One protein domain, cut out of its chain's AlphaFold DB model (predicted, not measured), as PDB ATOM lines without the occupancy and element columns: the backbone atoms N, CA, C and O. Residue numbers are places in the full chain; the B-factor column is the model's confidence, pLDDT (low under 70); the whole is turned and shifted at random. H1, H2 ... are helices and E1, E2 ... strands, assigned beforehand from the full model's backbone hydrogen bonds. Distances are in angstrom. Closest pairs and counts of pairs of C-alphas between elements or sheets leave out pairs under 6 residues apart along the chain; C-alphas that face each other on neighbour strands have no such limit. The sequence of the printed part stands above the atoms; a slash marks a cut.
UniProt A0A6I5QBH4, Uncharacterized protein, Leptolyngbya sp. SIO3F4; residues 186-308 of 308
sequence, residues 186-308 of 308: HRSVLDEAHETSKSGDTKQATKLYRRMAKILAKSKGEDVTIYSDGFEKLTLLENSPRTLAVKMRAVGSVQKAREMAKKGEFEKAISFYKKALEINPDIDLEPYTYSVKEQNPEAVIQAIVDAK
ATOM      1  N   HIS A 186     -27.644  30.042  24.652       59.75
ATOM      2  CA  HIS A 186     -26.815  30.431  23.518       59.75
ATOM      3  C   HIS A 186     -27.662  31.061  22.401       59.75
ATOM      4  O   HIS A 186     -28.801  30.642  22.170       59.75
ATOM      5  N   ARG A 187     -27.081  32.005  21.646       59.38
ATOM      6  CA  ARG A 187     -27.710  32.674  20.487       59.38
ATOM      7  C   ARG A 187     -28.342  31.695  19.481       59.38
ATOM      8  O   ARG A 187     -29.306  32.044  18.826       59.38
ATOM      9  N   SER A 188     -27.909  30.437  19.462       60.16
ATOM     10  CA  SER A 188     -28.488  29.372  18.634       60.16
ATOM     11  C   SER A 188     -29.963  29.031  18.894       60.16
ATOM     12  O   SER A 188     -30.612  28.499  18.005       60.16
ATOM     13  N   VAL A 189     -30.529  29.291  20.080       62.19
ATOM     14  CA  VAL A 189     -31.990  29.108  20.296       62.19
ATOM     15  C   VAL A 189     -32.789  30.230  19.643       62.19
ATOM     16  O   VAL A 189     -33.944  30.046  19.254       62.19
ATOM     17  N   LEU A 190     -32.158  31.393  19.493       66.25
ATOM     18  CA  LEU A 190     -32.652  32.439  18.621       66.25
ATOM     19  C   LEU A 190     -32.687  31.909  17.186       66.25
ATOM     20  O   LEU A 190     -33.736  31.960  16.559       66.25
ATOM     21  N   ASP A 191     -31.589  31.303  16.726       68.44
ATOM     22  CA  ASP A 191     -31.492  30.710  15.388       68.44
ATOM     23  C   ASP A 191     -32.565  29.625  15.171       68.44
ATOM     24  O   ASP A 191     -33.226  29.619  14.138       68.44
ATOM     25  N   GLU A 192     -32.866  28.791  16.173       72.31
ATOM     26  CA  GLU A 192     -33.986  27.835  16.109       72.31
ATOM     27  C   GLU A 192     -35.349  28.540  15.994       72.31
ATOM     28  O   GLU A 192     -36.197  28.140  15.191       72.31
ATOM     29  N   ALA A 193     -35.585  29.606  16.764       70.38
ATOM     30  CA  ALA A 193     -36.807  30.403  16.655       70.38
ATOM     31  C   ALA A 193     -36.909  31.125  15.298       70.38
ATOM     32  O   ALA A 193     -38.019  31.297  14.778       70.38
ATOM     33  N   HIS A 194     -35.772  31.512  14.708       71.81
ATOM     34  CA  HIS A 194     -35.677  32.062  13.358       71.81
ATOM     35  C   HIS A 194     -36.044  31.023  12.317       71.81
ATOM     36  O   HIS A 194     -36.974  31.258  11.552       71.81
ATOM     37  N   GLU A 195     -35.401  29.861  12.332       72.06
ATOM     38  CA  GLU A 195     -35.666  28.788  11.375       72.06
ATOM     39  C   GLU A 195     -37.099  28.256  11.497       72.06
ATOM     40  O   GLU A 195     -37.798  28.083  10.497       72.06
ATOM     41  N   THR A 196     -37.614  28.118  12.721       71.38
ATOM     42  CA  THR A 196     -39.014  27.733  12.970       71.38
ATOM     43  C   THR A 196     -40.001  28.786  12.449       71.38
ATOM     44  O   THR A 196     -41.091  28.464  11.972       71.38
ATOM     45  N   SER A 197     -39.642  30.070  12.510       73.38
ATOM     46  CA  SER A 197     -40.464  31.131  11.926       73.38
ATOM     47  C   SER A 197     -40.384  31.144  10.395       73.38
ATOM     48  O   SER A 197     -41.426  31.240   9.737       73.38
ATOM     49  N   LYS A 198     -39.184  30.959   9.820       71.75
ATOM     50  CA  LYS A 198     -38.958  30.840   8.369       71.75
ATOM     51  C   LYS A 198     -39.714  29.647   7.770       71.75
ATOM     52  O   LYS A 198     -40.273  29.755   6.675       71.75
ATOM     53  N   SER A 199     -39.792  28.526   8.491       70.44
ATOM     54  CA  SER A 199     -40.557  27.341   8.079       70.44
ATOM     55  C   SER A 199     -42.076  27.564   8.128       70.44
ATOM     56  O   SER A 199     -42.825  26.899   7.411       70.44
ATOM     57  N   GLY A 200     -42.530  28.571   8.881       67.62
ATOM     58  CA  GLY A 200     -43.919  29.015   8.950       67.62
ATOM     59  C   GLY A 200     -44.664  28.598  10.221       67.62
ATOM     60  O   GLY A 200     -45.831  28.978  10.366       67.62
ATOM     61  N   ASP A 201     -44.021  27.889  11.156       73.44
ATOM     62  CA  ASP A 201     -44.618  27.533  12.449       73.44
ATOM     63  C   ASP A 201     -44.526  28.695  13.451       73.44
ATOM     64  O   ASP A 201     -43.732  28.747  14.396       73.44
ATOM     65  N   THR A 202     -45.414  29.665  13.245       70.06
ATOM     66  CA  THR A 202     -45.504  30.866  14.086       70.06
ATOM     67  C   THR A 202     -45.863  30.565  15.545       70.06
ATOM     68  O   THR A 202     -45.479  31.335  16.429       70.06
ATOM     69  N   LYS A 203     -46.569  29.461  15.841       70.81
ATOM     70  CA  LYS A 203     -46.959  29.100  17.216       70.81
ATOM     71  C   LYS A 203     -45.746  28.617  18.004       70.81
ATOM     72  O   LYS A 203     -45.522  29.096  19.122       70.81
ATOM     73  N   GLN A 204     -44.961  27.715  17.419       72.12
ATOM     74  CA  GLN A 204     -43.742  27.208  18.037       72.12
ATOM     75  C   GLN A 204     -42.678  28.308  18.137       72.12
ATOM     76  O   GLN A 204     -42.142  28.520  19.228       72.12
ATOM     77  N   ALA A 205     -42.483  29.104  17.081       72.00
ATOM     78  CA  ALA A 205     -41.573  30.252  17.105       72.00
ATOM     79  C   ALA A 205     -41.947  31.267  18.203       72.00
ATOM     80  O   ALA A 205     -41.102  31.679  18.996       72.00
ATOM     81  N   THR A 206     -43.237  31.608  18.346       74.31
ATOM     82  CA  THR A 206     -43.703  32.513  19.414       74.31
ATOM     83  C   THR A 206     -43.428  31.941  20.809       74.31
ATOM     84  O   THR A 206     -43.094  32.689  21.731       74.31
ATOM     85  N   LYS A 207     -43.567  30.621  21.006       74.62
ATOM     86  CA  LYS A 207     -43.257  29.965  22.289       74.62
ATOM     87  C   LYS A 207     -41.772  30.098  22.629       74.62
ATOM     88  O   LYS A 207     -41.457  30.411  23.778       74.62
ATOM     89  N   LEU A 208     -40.894  29.911  21.643       73.81
ATOM     90  CA  LEU A 208     -39.446  30.069  21.793       73.81
ATOM     91  C   LEU A 208     -39.078  31.522  22.131       73.81
ATOM     92  O   LEU A 208     -38.459  31.759  23.169       73.81
ATOM     93  N   TYR A 209     -39.577  32.507  21.373       75.56
ATOM     94  CA  TYR A 209     -39.340  33.928  21.671       75.56
ATOM     95  C   TYR A 209     -39.888  34.363  23.038       75.56
ATOM     96  O   TYR A 209     -39.240  35.134  23.742       75.56
ATOM     97  N   ARG A 210     -41.051  33.853  23.475       73.94
ATOM     98  CA  ARG A 210     -41.582  34.132  24.828       73.94
ATOM     99  C   ARG A 210     -40.703  33.551  25.928       73.94
ATOM    100  O   ARG A 210     -40.564  34.177  26.979       73.94
ATOM    101  N   ARG A 211     -40.159  32.348  25.721       71.75
ATOM    102  CA  ARG A 211     -39.238  31.711  26.672       71.75
ATOM    103  C   ARG A 211     -37.981  32.567  26.817       71.75
ATOM    104  O   ARG A 211     -37.607  32.865  27.943       71.75
ATOM    105  N   MET A 212     -37.433  33.043  25.698       70.00
ATOM    106  CA  MET A 212     -36.294  33.964  25.675       70.00
ATOM    107  C   MET A 212     -36.601  35.289  26.383       70.00
ATOM    108  O   MET A 212     -35.878  35.661  27.300       70.00
ATOM    109  N   ALA A 213     -37.711  35.954  26.050       67.88
ATOM    110  CA  ALA A 213     -38.084  37.237  26.655       67.88
ATOM    111  C   ALA A 213     -38.230  37.158  28.188       67.88
ATOM    112  O   ALA A 213     -37.754  38.033  28.904       67.88
ATOM    113  N   LYS A 214     -38.832  36.078  28.717       66.56
ATOM    114  CA  LYS A 214     -38.950  35.853  30.173       66.56
ATOM    115  C   LYS A 214     -37.602  35.655  30.868       66.56
ATOM    116  O   LYS A 214     -37.487  35.957  32.052       66.56
ATOM    117  N   ILE A 215     -36.627  35.091  30.164       59.25
ATOM    118  CA  ILE A 215     -35.292  34.809  30.696       59.25
ATOM    119  C   ILE A 215     -34.438  36.082  30.660       59.25
ATOM    120  O   ILE A 215     -33.834  36.422  31.669       59.25
ATOM    121  N   LEU A 216     -34.492  36.842  29.563       60.19
ATOM    122  CA  LEU A 216     -33.805  38.134  29.422       60.19
ATOM    123  C   LEU A 216     -34.326  39.183  30.410       60.19
ATOM    124  O   LEU A 216     -33.549  39.922  31.011       60.19
ATOM    125  N   ALA A 217     -35.637  39.186  30.672       59.22
ATOM    126  CA  ALA A 217     -36.227  40.019  31.718       59.22
ATOM    127  C   ALA A 217     -35.649  39.723  33.119       59.22
ATOM    128  O   ALA A 217     -35.647  40.602  33.977       59.22
ATOM    129  N   LYS A 218     -35.138  38.505  33.359       56.62
ATOM    130  CA  LYS A 218     -34.468  38.132  34.615       56.62
ATOM    131  C   LYS A 218     -32.964  38.436  34.617       56.62
ATOM    132  O   LYS A 218     -32.405  38.578  35.700       56.62
ATOM    133  N   SER A 219     -32.309  38.549  33.458       51.38
ATOM    134  CA  SER A 219     -30.843  38.642  33.347       51.38
ATOM    135  C   SER A 219     -30.273  40.068  33.294       51.38
ATOM    136  O   SER A 219     -29.118  40.229  32.932       51.38
ATOM    137  N   LYS A 220     -31.033  41.096  33.706       50.16
ATOM    138  CA  LYS A 220     -30.670  42.529  33.612       50.16
ATOM    139  C   LYS A 220     -30.447  43.018  32.168       50.16
ATOM    140  O   LYS A 220     -29.327  43.279  31.758       50.16
ATOM    141  N   GLY A 221     -31.544  43.245  31.445       49.09
ATOM    142  CA  GLY A 221     -31.633  44.326  30.449       49.09
ATOM    143  C   GLY A 221     -30.789  44.219  29.176       49.09
ATOM    144  O   GLY A 221     -30.601  45.237  28.519       49.09
ATOM    145  N   GLU A 222     -30.286  43.043  28.803       54.06
ATOM    146  CA  GLU A 222     -29.609  42.881  27.512       54.06
ATOM    147  C   GLU A 222     -30.630  42.838  26.361       54.06
ATOM    148  O   GLU A 222     -31.426  41.899  26.237       54.06
ATOM    149  N   ASP A 223     -30.594  43.862  25.502       55.06
ATOM    150  CA  ASP A 223     -31.308  43.899  24.227       55.06
ATOM    151  C   ASP A 223     -30.771  42.819  23.291       55.06
ATOM    152  O   ASP A 223     -29.723  42.960  22.655       55.06
ATOM    153  N   VAL A 224     -31.528  41.729  23.154       58.00
ATOM    154  CA  VAL A 224     -31.229  40.737  22.123       58.00
ATOM    155  C   VAL A 224     -31.646  41.300  20.777       58.00
ATOM    156  O   VAL A 224     -32.814  41.269  20.374       58.00
ATOM    157  N   THR A 225     -30.636  41.834  20.101       56.94
ATOM    158  CA  THR A 225     -30.715  42.237  18.711       56.94
ATOM    159  C   THR A 225     -30.668  41.007  17.832       56.94
ATOM    160  O   THR A 225     -29.741  40.194  17.888       56.94
ATOM    161  N   ILE A 226     -31.650  40.929  16.957       58.19
ATOM    162  CA  ILE A 226     -31.739  39.912  15.943       58.19
ATOM    163  C   ILE A 226     -31.396  40.538  14.602       58.19
ATOM    164  O   ILE A 226     -32.034  41.496  14.170       58.19
ATOM    165  N   TYR A 227     -30.412  39.953  13.933       53.69
ATOM    166  CA  TYR A 227     -30.092  40.272  12.552       53.69
ATOM    167  C   TYR A 227     -30.666  39.165  11.683       53.69
ATOM    168  O   TYR A 227     -30.217  38.024  11.773       53.69
ATOM    169  N   SER A 228     -31.672  39.477  10.872       55.94
ATOM    170  CA  SER A 228     -32.189  38.521   9.898       55.94
ATOM    171  C   SER A 228     -31.442  38.712   8.583       55.94
ATOM    172  O   SER A 228     -31.813  39.615   7.850       55.94
ATOM    173  N   ASP A 229     -30.385  37.936   8.313       55.84
ATOM    174  CA  ASP A 229     -29.631  37.878   7.040       55.84
ATOM    175  C   ASP A 229     -29.800  39.115   6.126       55.84
ATOM    176  O   ASP A 229     -30.397  39.025   5.053       55.84
ATOM    177  N   GLY A 230     -29.342  40.288   6.572       56.19
ATOM    178  CA  GLY A 230     -29.428  41.557   5.835       56.19
ATOM    179  C   GLY A 230     -30.782  42.292   5.860       56.19
ATOM    180  O   GLY A 230     -30.777  43.510   5.817       56.19
ATOM    181  N   PHE A 231     -31.925  41.613   5.983       61.00
ATOM    182  CA  PHE A 231     -33.275  42.171   5.769       61.00
ATOM    183  C   PHE A 231     -33.735  43.246   6.765       61.00
ATOM    184  O   PHE A 231     -34.328  44.237   6.348       61.00
ATOM    185  N   GLU A 232     -33.513  43.068   8.070       65.81
ATOM    186  CA  GLU A 232     -33.894  44.066   9.078       65.81
ATOM    187  C   GLU A 232     -33.212  43.769  10.427       65.81
ATOM    188  O   GLU A 232     -32.984  42.608  10.790       65.81
ATOM    189  N   LYS A 233     -32.899  44.820  11.195       67.94
ATOM    190  CA  LYS A 233     -32.516  44.699  12.609       67.94
ATOM    191  C   LYS A 233     -33.795  44.685  13.442       67.94
ATOM    192  O   LYS A 233     -34.535  45.664  13.440       67.94
ATOM    193  N   LEU A 234     -34.046  43.599  14.169       66.69
ATOM    194  CA  LEU A 234     -35.242  43.450  15.000       66.69
ATOM    195  C   LEU A 234     -34.848  43.193  16.454       66.69
ATOM    196  O   LEU A 234     -34.129  42.242  16.746       66.69
ATOM    197  N   THR A 235     -35.325  44.022  17.380       67.69
ATOM    198  CA  THR A 235     -35.038  43.871  18.816       67.69
ATOM    199  C   THR A 235     -36.192  43.157  19.517       67.69
ATOM    200  O   THR A 235     -37.360  43.510  19.318       67.69
ATOM    201  N   LEU A 236     -35.882  42.151  20.347       69.88
ATOM    202  CA  LEU A 236     -36.894  41.383  21.092       69.88
ATOM    203  C   LEU A 236     -37.590  42.213  22.189       69.88
ATOM    204  O   LEU A 236     -38.729  41.915  22.527       69.88
ATOM    205  N   LEU A 237     -36.932  43.224  22.764       64.12
ATOM    206  CA  LEU A 237     -37.538  44.079  23.795       64.12
ATOM    207  C   LEU A 237     -38.499  45.120  23.201       64.12
ATOM    208  O   LEU A 237     -39.534  45.406  23.797       64.12
ATOM    209  N   GLU A 238     -38.207  45.620  22.002       64.06
ATOM    210  CA  GLU A 238     -39.054  46.592  21.295       64.06
ATOM    211  C   GLU A 238     -40.286  45.942  20.644       64.06
ATOM    212  O   GLU A 238     -41.281  46.611  20.374       64.06
ATOM    213  N   ASN A 239     -40.251  44.626  20.399       70.38
ATOM    214  CA  ASN A 239     -41.309  43.901  19.698       70.38
ATOM    215  C   ASN A 239     -41.895  42.770  20.541       70.38
ATOM    216  O   ASN A 239     -41.179  41.972  21.137       70.38
ATOM    217  N   SER A 240     -43.219  42.591  20.501       79.12
ATOM    218  CA  SER A 240     -43.811  41.418  21.148       79.12
ATOM    219  C   SER A 240     -43.281  40.117  20.505       79.12
ATOM    220  O   SER A 240     -43.156  40.053  19.277       79.12
ATOM    221  N   PRO A 241     -43.057  39.032  21.277       77.38
ATOM    222  CA  PRO A 241     -42.633  37.733  20.740       77.38
ATOM    223  C   PRO A 241     -43.495  37.208  19.586       77.38
ATOM    224  O   PRO A 241     -43.017  36.484  18.716       77.38
ATOM    225  N   ARG A 242     -44.784  37.569  19.584       80.50
ATOM    226  CA  ARG A 242     -45.726  37.216  18.519       80.50
ATOM    227  C   ARG A 242     -45.487  38.065  17.271       80.50
ATOM    228  O   ARG A 242     -45.458  37.515  16.179       80.50
ATOM    229  N   THR A 243     -45.297  39.373  17.434       81.75
ATOM    230  CA  THR A 243     -44.982  40.301  16.336       81.75
ATOM    231  C   THR A 243     -43.684  39.895  15.647       81.75
ATOM    232  O   THR A 243     -43.633  39.807  14.425       81.75
ATOM    233  N   LEU A 244     -42.663  39.547  16.431       79.88
ATOM    234  CA  LEU A 244     -41.380  39.096  15.908       79.88
ATOM    235  C   LEU A 244     -41.498  37.778  15.123       79.88
ATOM    236  O   LEU A 244     -40.977  37.672  14.017       79.88
ATOM    237  N   ALA A 245     -42.234  36.792  15.653       80.12
ATOM    238  CA  ALA A 245     -42.485  35.531  14.952       80.12
ATOM    239  C   ALA A 245     -43.229  35.715  13.618       80.12
ATOM    240  O   ALA A 245     -43.054  34.908  12.708       80.12
ATOM    241  N   VAL A 246     -44.063  36.752  13.508       82.69
ATOM    242  CA  VAL A 246     -44.776  37.110  12.274       82.69
ATOM    243  C   VAL A 246     -43.827  37.802  11.292       82.69
ATOM    244  O   VAL A 246     -43.728  37.350  10.156       82.69
ATOM    245  N   LYS A 247     -43.062  38.816  11.726       84.81
ATOM    246  CA  LYS A 247     -42.090  39.518  10.867       84.81
ATOM    247  C   LYS A 247     -41.029  38.579  10.284       84.81
ATOM    248  O   LYS A 247     -40.730  38.651   9.097       84.81
ATOM    249  N   MET A 248     -40.536  37.620  11.067       82.00
ATOM    250  CA  MET A 248     -39.555  36.639  10.577       82.00
ATOM    251  C   MET A 248     -40.113  35.669   9.526       82.00
ATOM    252  O   MET A 248     -39.363  35.135   8.707       82.00
ATOM    253  N   ARG A 249     -41.437  35.506   9.457       83.56
ATOM    254  CA  ARG A 249     -42.092  34.748   8.385       83.56
ATOM    255  C   ARG A 249     -42.046  35.486   7.046       83.56
ATOM    256  O   ARG A 249     -41.946  34.840   6.000       83.56
ATOM    257  N   ALA A 250     -42.115  36.820   7.073       85.38
ATOM    258  CA  ALA A 250     -41.932  37.634   5.877       85.38
ATOM    259  C   ALA A 250     -40.515  37.430   5.325       85.38
ATOM    260  O   ALA A 250     -40.372  37.079   4.158       85.38
ATOM    261  N   VAL A 251     -39.493  37.479   6.187       83.06
ATOM    262  CA  VAL A 251     -38.092  37.216   5.807       83.06
ATOM    263  C   VAL A 251     -37.916  35.834   5.168       83.06
ATOM    264  O   VAL A 251     -37.324  35.718   4.096       83.06
ATOM    265  N   GLY A 252     -38.483  34.778   5.764       82.56
ATOM    266  CA  GLY A 252     -38.445  33.437   5.165       82.56
ATOM    267  C   GLY A 252     -39.139  33.357   3.796       82.56
ATOM    268  O   GLY A 252     -38.718  32.594   2.927       82.56
ATOM    269  N   SER A 253     -40.179  34.164   3.573       87.00
ATOM    270  CA  SER A 253     -40.855  34.257   2.272       87.00
ATOM    271  C   SER A 253     -39.978  34.967   1.234       87.00
ATOM    272  O   SER A 253     -39.874  34.484   0.110       87.00
ATOM    273  N   VAL A 254     -39.266  36.030   1.622       86.12
ATOM    274  CA  VAL A 254     -38.287  36.726   0.765       86.12
ATOM    275  C   VAL A 254     -37.123  35.805   0.372       86.12
ATOM    276  O   VAL A 254     -36.733  35.759  -0.793       86.12
ATOM    277  N   GLN A 255     -36.602  35.001   1.305       84.75
ATOM    278  CA  GLN A 255     -35.544  34.024   1.004       84.75
ATOM    279  C   GLN A 255     -36.003  32.983  -0.030       84.75
ATOM    280  O   GLN A 255     -35.313  32.759  -1.026       84.75
ATOM    281  N   LYS A 256     -37.208  32.421   0.138       87.50
ATOM    282  CA  LYS A 256     -37.802  31.496  -0.843       87.50
ATOM    283  C   LYS A 256     -38.029  32.153  -2.202       87.50
ATOM    284  O   LYS A 256     -37.762  31.526  -3.224       87.50
ATOM    285  N   ALA A 257     -38.485  33.406  -2.233       87.69
ATOM    286  CA  ALA A 257     -38.654  34.150  -3.477       87.69
ATOM    287  C   ALA A 257     -37.337  34.231  -4.264       87.69
ATOM    288  O   ALA A 257     -37.304  33.927  -5.455       87.69
ATOM    289  N   ARG A 258     -36.228  34.537  -3.581       85.50
ATOM    290  CA  ARG A 258     -34.892  34.590  -4.191       85.50
ATOM    291  C   ARG A 258     -34.414  33.241  -4.708       85.50
ATOM    292  O   ARG A 258     -33.822  33.180  -5.783       85.50
ATOM    293  N   GLU A 259     -34.656  32.160  -3.972       86.50
ATOM    294  CA  GLU A 259     -34.329  30.808  -4.441       86.50
ATOM    295  C   GLU A 259     -35.070  30.463  -5.737       86.50
ATOM    296  O   GLU A 259     -34.464  29.928  -6.668       86.50
ATOM    297  N   MET A 260     -36.357  30.807  -5.821       88.81
ATOM    298  CA  MET A 260     -37.165  30.607  -7.028       88.81
ATOM    299  C   MET A 260     -36.686  31.498  -8.183       88.81
ATOM    300  O   MET A 260     -36.530  31.017  -9.303       88.81
ATOM    301  N   ALA A 261     -36.359  32.765  -7.909       86.62
ATOM    302  CA  ALA A 261     -35.831  33.691  -8.910       86.62
ATOM    303  C   ALA A 261     -34.491  33.209  -9.496       86.62
ATOM    304  O   ALA A 261     -34.300  33.229 -10.713       86.62
ATOM    305  N   LYS A 262     -33.582  32.679  -8.661       87.00
ATOM    306  CA  LYS A 262     -32.314  32.079  -9.122       87.00
ATOM    307  C   LYS A 262     -32.549  30.926 -10.103       87.00
ATOM    308  O   LYS A 262     -31.848  30.845 -11.115       87.00
ATOM    309  N   LYS A 263     -33.566  30.098  -9.836       90.31
ATOM    310  CA  LYS A 263     -34.009  28.983 -10.693       90.31
ATOM    311  C   LYS A 263     -34.755  29.425 -11.962       90.31
ATOM    312  O   LYS A 263     -35.032  28.583 -12.806       90.31
ATOM    313  N   GLY A 264     -35.057  30.718 -12.119       88.69
ATOM    314  CA  GLY A 264     -35.835  31.250 -13.245       88.69
ATOM    315  C   GLY A 264     -37.353  31.106 -13.084       88.69
ATOM    316  O   GLY A 264     -38.100  31.370 -14.019       88.69
ATOM    317  N   GLU A 265     -37.837  30.711 -11.903       93.06
ATOM    318  CA  GLU A 265     -39.266  30.566 -11.600       93.06
ATOM    319  C   GLU A 265     -39.868  31.913 -11.146       93.06
ATOM    320  O   GLU A 265     -40.289  32.078  -9.998       93.06
ATOM    321  N   PHE A 266     -39.877  32.902 -12.044       90.69
ATOM    322  CA  PHE A 266     -40.167  34.304 -11.709       90.69
ATOM    323  C   PHE A 266     -41.584  34.553 -11.177       90.69
ATOM    324  O   PHE A 266     -41.744  35.257 -10.184       90.69
ATOM    325  N   GLU A 267     -42.615  33.930 -11.751       90.19
ATOM    326  CA  GLU A 267     -43.996  34.089 -11.263       90.19
ATOM    327  C   GLU A 267     -44.161  33.590  -9.820       90.19
ATOM    328  O   GLU A 267     -44.804  34.234  -8.984       90.19
ATOM    329  N   LYS A 268     -43.515  32.463  -9.491       90.94
ATOM    330  CA  LYS A 268     -43.509  31.930  -8.124       90.94
ATOM    331  C   LYS A 268     -42.716  32.832  -7.187       90.94
ATOM    332  O   LYS A 268     -43.147  33.053  -6.059       90.94
ATOM    333  N   ALA A 269     -41.591  33.377  -7.649       89.44
ATOM    334  CA  ALA A 269     -40.810  34.338  -6.881       89.44
ATOM    335  C   ALA A 269     -41.632  35.594  -6.533       89.44
ATOM    336  O   ALA A 269     -41.703  35.965  -5.362       89.44
ATOM    337  N   ILE A 270     -42.345  36.175  -7.505       90.81
ATOM    338  CA  ILE A 270     -43.242  37.327  -7.296       90.81
ATOM    339  C   ILE A 270     -44.339  36.991  -6.282       90.81
ATOM    340  O   ILE A 270     -44.614  37.788  -5.385       90.81
ATOM    341  N   SER A 271     -44.941  35.800  -6.373       93.12
ATOM    342  CA  SER A 271     -45.948  35.349  -5.402       93.12
ATOM    343  C   SER A 271     -45.399  35.321  -3.969       93.12
ATOM    344  O   SER A 271     -46.061  35.792  -3.040       93.12
ATOM    345  N   PHE A 272     -44.170  34.833  -3.775       91.12
ATOM    346  CA  PHE A 272     -43.528  34.827  -2.461       91.12
ATOM    347  C   PHE A 272     -43.145  36.228  -1.964       91.12
ATOM    348  O   PHE A 272     -43.296  36.491  -0.770       91.12
ATOM    349  N   TYR A 273     -42.712  37.135  -2.845       90.75
ATOM    350  CA  TYR A 273     -42.453  38.533  -2.484       90.75
ATOM    351  C   TYR A 273     -43.732  39.270  -2.064       90.75
ATOM    352  O   TYR A 273     -43.749  39.900  -1.008       90.75
ATOM    353  N   LYS A 274     -44.834  39.122  -2.813       91.88
ATOM    354  CA  LYS A 274     -46.143  39.700  -2.446       91.88
ATOM    355  C   LYS A 274     -46.607  39.199  -1.080       91.88
ATOM    356  O   LYS A 274     -46.968  39.991  -0.216       91.88
ATOM    357  N   LYS A 275     -46.472  37.895  -0.836       91.56
ATOM    358  CA  LYS A 275     -46.758  37.290   0.469       91.56
ATOM    359  C   LYS A 275     -45.880  37.841   1.597       91.56
ATOM    360  O   LYS A 275     -46.337  37.927   2.733       91.56
ATOM    361  N   ALA A 276     -44.623  38.186   1.323       88.69
ATOM    362  CA  ALA A 276     -43.757  38.800   2.324       88.69
ATOM    363  C   ALA A 276     -44.243  40.205   2.709       88.69
ATOM    364  O   ALA A 276     -44.339  40.494   3.901       88.69
ATOM    365  N   LEU A 277     -44.611  41.025   1.722       89.19
ATOM    366  CA  LEU A 277     -45.141  42.379   1.927       89.19
ATOM    367  C   LEU A 277     -46.500  42.376   2.637       89.19
ATOM    368  O   LEU A 277     -46.747  43.222   3.489       89.19
ATOM    369  N   GLU A 278     -47.359  41.389   2.367       91.00
ATOM    370  CA  GLU A 278     -48.612  41.204   3.118       91.00
ATOM    371  C   GLU A 278     -48.367  40.955   4.616       91.00
ATOM    372  O   GLU A 278     -49.164  41.360   5.462       91.00
ATOM    373  N   ILE A 279     -47.272  40.268   4.958       86.44
ATOM    374  CA  ILE A 279     -46.923  39.921   6.342       86.44
ATOM    375  C   ILE A 279     -46.165  41.066   7.032       86.44
ATOM    376  O   ILE A 279     -46.365  41.297   8.227       86.44
ATOM    377  N   ASN A 280     -45.275  41.753   6.315       86.88
ATOM    378  CA  ASN A 280     -44.500  42.890   6.803       86.88
ATOM    379  C   ASN A 280     -44.386  43.943   5.685       86.88
ATOM    380  O   ASN A 280     -43.470  43.837   4.872       86.88
ATOM    381  N   PRO A 281     -45.277  44.951   5.638       86.88
ATOM    382  CA  PRO A 281     -45.289  45.950   4.565       86.88
ATOM    383  C   PRO A 281     -43.994  46.760   4.445       86.88
ATOM    384  O   PRO A 281     -43.649  47.208   3.360       86.88
ATOM    385  N   ASP A 282     -43.255  46.911   5.546       84.25
ATOM    386  CA  ASP A 282     -42.017  47.696   5.604       84.25
ATOM    387  C   ASP A 282     -40.753  46.883   5.273       84.25
ATOM    388  O   ASP A 282     -39.638  47.417   5.374       84.25
ATOM    389  N   ILE A 283     -40.913  45.597   4.921       83.81
ATOM    390  CA  ILE A 283     -39.794  44.706   4.612       83.81
ATOM    391  C   ILE A 283     -39.086  45.162   3.342       83.81
ATOM    392  O   ILE A 283     -39.719  45.481   2.338       83.81
ATOM    393  N   ASP A 284     -37.761  45.172   3.397       84.81
ATOM    394  CA  ASP A 284     -36.926  45.389   2.227       84.81
ATOM    395  C   ASP A 284     -36.757  44.066   1.471       84.81
ATOM    396  O   ASP A 284     -36.362  43.053   2.057       84.81
ATOM    397  N   LEU A 285     -37.080  44.045   0.181       83.88
ATOM    398  CA  LEU A 285     -36.907  42.864  -0.660       83.88
ATOM    399  C   LEU A 285     -35.445  42.707  -1.126       83.88
ATOM    400  O   LEU A 285     -35.005  41.582  -1.412       83.88
ATOM    401  N   GLU A 286     -34.657  43.794  -1.121       75.94
ATOM    402  CA  GLU A 286     -33.247  43.840  -1.530       75.94
ATOM    403  C   GLU A 286     -32.292  44.513  -0.526       75.94
ATOM    404  O   GLU A 286     -31.514  45.380  -0.884       75.94
ATOM    405  N   PRO A 287     -32.163  44.014   0.712       64.56
ATOM    406  CA  PRO A 287     -31.269  44.617   1.715       64.56
ATOM    407  C   PRO A 287     -29.762  44.641   1.399       64.56
ATOM    408  O   PRO A 287     -28.972  45.160   2.187       64.56
ATOM    409  N   TYR A 288     -29.324  43.980   0.327       61.28
ATOM    410  CA  TYR A 288     -27.900  43.862  -0.019       61.28
ATOM    411  C   TYR A 288     -27.474  44.846  -1.104       61.28
ATOM    412  O   TYR A 288     -26.282  44.963  -1.394       61.28
ATOM    413  N   THR A 289     -28.430  45.536  -1.714       58.91
ATOM    414  CA  THR A 289     -28.161  46.662  -2.591       58.91
ATOM    415  C   THR A 289     -28.120  47.897  -1.688       58.91
ATOM    416  O   THR A 289     -28.955  48.073  -0.810       58.91
ATOM    417  N   TYR A 290     -27.115  48.762  -1.838       53.75
ATOM    418  CA  TYR A 290     -27.026  50.027  -1.082       53.75
ATOM    419  C   TYR A 290     -28.121  51.045  -1.507       53.75
ATOM    420  O   TYR A 290     -27.926  52.255  -1.399       53.75
ATOM    421  N   SER A 291     -29.246  50.576  -2.058       56.88
ATOM    422  CA  SER A 291     -30.337  51.382  -2.596       56.88
ATOM    423  C   SER A 291     -31.382  51.735  -1.533       56.88
ATOM    424  O   SER A 291     -31.342  51.282  -0.391       56.88
ATOM    425  N   VAL A 292     -32.340  52.582  -1.925       65.06
ATOM    426  CA  VAL A 292     -33.603  52.777  -1.196       65.06
ATOM    427  C   VAL A 292     -34.284  51.413  -1.026       65.06
ATOM    428  O   VAL A 292     -34.188  50.594  -1.939       65.06
ATOM    429  N   LYS A 293     -34.956  51.190   0.118       71.69
ATOM    430  CA  LYS A 293     -35.743  49.973   0.389       71.69
ATOM    431  C   LYS A 293     -36.571  49.611  -0.841       71.69
ATOM    432  O   LYS A 293     -37.458  50.378  -1.218       71.69
ATOM    433  N   GLU A 294     -36.290  48.459  -1.438       80.31
ATOM    434  CA  GLU A 294     -37.018  48.010  -2.618       80.31
ATOM    435  C   GLU A 294     -38.220  47.185  -2.160       80.31
ATOM    436  O   GLU A 294     -38.086  46.179  -1.461       80.31
ATOM    437  N   GLN A 295     -39.416  47.643  -2.521       84.00
ATOM    438  CA  GLN A 295     -40.694  47.059  -2.107       84.00
ATOM    439  C   GLN A 295     -41.540  46.617  -3.302       84.00
ATOM    440  O   GLN A 295     -42.644  46.115  -3.110       84.00
ATOM    441  N   ASN A 296     -41.049  46.793  -4.530       86.25
ATOM    442  CA  ASN A 296     -41.722  46.395  -5.756       86.25
ATOM    443  C   ASN A 296     -41.213  45.014  -6.219       86.25
ATOM    444  O   ASN A 296     -40.106  44.921  -6.756       86.25
ATOM    445  N   PRO A 297     -42.005  43.932  -6.064       87.00
ATOM    446  CA  PRO A 297     -41.606  42.585  -6.475       87.00
ATOM    447  C   PRO A 297     -41.167  42.485  -7.938       87.00
ATOM    448  O   PRO A 297     -40.241  41.741  -8.258       87.00
ATOM    449  N   GLU A 298     -41.840  43.210  -8.831       87.00
ATOM    450  CA  GLU A 298     -41.559  43.212 -10.261       87.00
ATOM    451  C   GLU A 298     -40.212  43.893 -10.572       87.00
ATOM    452  O   GLU A 298     -39.454  43.383 -11.397       87.00
ATOM    453  N   ALA A 299     -39.866  44.974  -9.861       85.06
ATOM    454  CA  ALA A 299     -38.570  45.648 -10.005       85.06
ATOM    455  C   ALA A 299     -37.401  44.756  -9.553       85.06
ATOM    456  O   ALA A 299     -36.395  44.656 -10.254       85.06
ATOM    457  N   VAL A 300     -37.573  44.035  -8.439       82.56
ATOM    458  CA  VAL A 300     -36.581  43.073  -7.920       82.56
ATOM    459  C   VAL A 300     -36.289  41.972  -8.936       82.56
ATOM    460  O   VAL A 300     -35.141  41.610  -9.178       82.56
ATOM    461  N   ILE A 301     -37.331  41.415  -9.555       84.31
ATOM    462  CA  ILE A 301     -37.146  40.383 -10.578       84.31
ATOM    463  C   ILE A 301     -36.460  40.951 -11.816       84.31
ATOM    464  O   ILE A 301     -35.565  40.291 -12.341       84.31
ATOM    465  N   GLN A 302     -36.838  42.153 -12.255       83.88
ATOM    466  CA  GLN A 302     -36.201  42.792 -13.402       83.88
ATOM    467  C   GLN A 302     -34.702  43.002 -13.157       83.88
ATOM    468  O   GLN A 302     -33.897  42.607 -13.993       83.88
ATOM    469  N   ALA A 303     -34.315  43.488 -11.974       82.19
ATOM    470  CA  ALA A 303     -32.910  43.642 -11.597       82.19
ATOM    471  C   ALA A 303     -32.140  42.304 -11.599       82.19
ATOM    472  O   ALA A 303     -30.998  42.239 -12.051       82.19
ATOM    473  N   ILE A 304     -32.767  41.211 -11.143       78.69
ATOM    474  CA  ILE A 304     -32.167  39.863 -11.175       78.69
ATOM    475  C   ILE A 304     -31.997  39.349 -12.611       78.69
ATOM    476  O   ILE A 304     -31.033  38.632 -12.889       78.69
ATOM    477  N   VAL A 305     -32.935  39.668 -13.507       81.50
ATOM    478  CA  VAL A 305     -32.859  39.315 -14.933       81.50
ATOM    479  C   VAL A 305     -31.761  40.116 -15.626       81.50
ATOM    480  O   VAL A 305     -30.961  39.522 -16.338       81.50
ATOM    481  N   ASP A 306     -31.680  41.422 -15.368       80.94
ATOM    482  CA  ASP A 306     -30.691  42.321 -15.976       80.94
ATOM    483  C   ASP A 306     -29.249  42.014 -15.523       80.94
ATOM    484  O   ASP A 306     -28.290  42.351 -16.216       80.94
ATOM    485  N   ALA A 307     -29.084  41.370 -14.362       75.00
ATOM    486  CA  ALA A 307     -27.790  40.960 -13.817       75.00
ATOM    487  C   ALA A 307     -27.287  39.582 -14.312       75.00
ATOM    488  O   ALA A 307     -26.180  39.184 -13.936       75.00
ATOM    489  N   LYS A 308     -28.089  38.836 -15.085       64.62
ATOM    490  CA  LYS A 308     -27.744  37.519 -15.657       64.62
ATOM    491  C   LYS A 308     -27.201  37.636 -17.077       64.62
ATOM    492  O   LYS A 308     -26.283  36.842 -17.382       64.62
TER     493      LYS A 308
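This is residues 186 to 308 of the 308 residues of an uncharacterized protein of Leptolyngbya sp. SIO3F4 (UniProt A0A6I5QBH4). One long helix, H3, runs along much of an elongated domain; the helical hairpin of H1 and H2 packs on its first half, with the strand hairpin of E1 and E2 loosely over residues 241 to 252. H4 folds back along its later half, and H5 packs on H4. The printed part has 123 residues, mostly helix, in the order H1, H2, E1, E2, H3, H4, H5, with an antiparallel sheet. It is compact, with a radius of gyration of the C-alphas of 15.5 A, and spans 51 by 28 by 23 A.

E1, residues 225 to 228, and E2, residues 232 to 235, form an antiparallel hairpin, with N 226 and O 234, 2.8 A apart, within hydrogen-bond range. H3, residues 241 to 262, is the hub, touching three helices. Its residues 245 to 253 alone touch H1, residues 188 to 199, at a steep tilt of 64 degrees, the closest C-alphas being Lys 198 and Gly 252, 4.2 A. Its residues 241 to 249 alone touch H2, residues 202 to 216, closest at the C-alphas of Tyr 209 and Pro 241, 5.1 A. H4, residues 266 to 279, touches H3 at a shallow tilt of 12 degrees, opposite ways, with the C-alphas of Ala 257 and Ala 269 closest at 4.0 A. H5, residues 297 to 306, touches H4, closest at the C-alphas of Ile 270 and Pro 297, 5.6 A. H3, H4 and H5 form an up and down bundle, each running against the one before. Every O i to N i+4 pair is within hydrogen-bond range in H1, H2, H4 and H5; in H3, 16 of 18.

H3 is 32.1 A long, from C-alpha 241 at (-42.633, 37.733, 20.740); H2 is 20.6 A and H4 20.1 A. H5 ends at C-alpha 306, (-30.691, 42.321, -15.976).

The C-alphas of Lys 218 and Asp 306, the farthest apart, are 50.9 A apart. The printed part has no cut; the H4 to H5 link is long, 17 residues. Residues 213 to 238 are among those with pLDDT under 70.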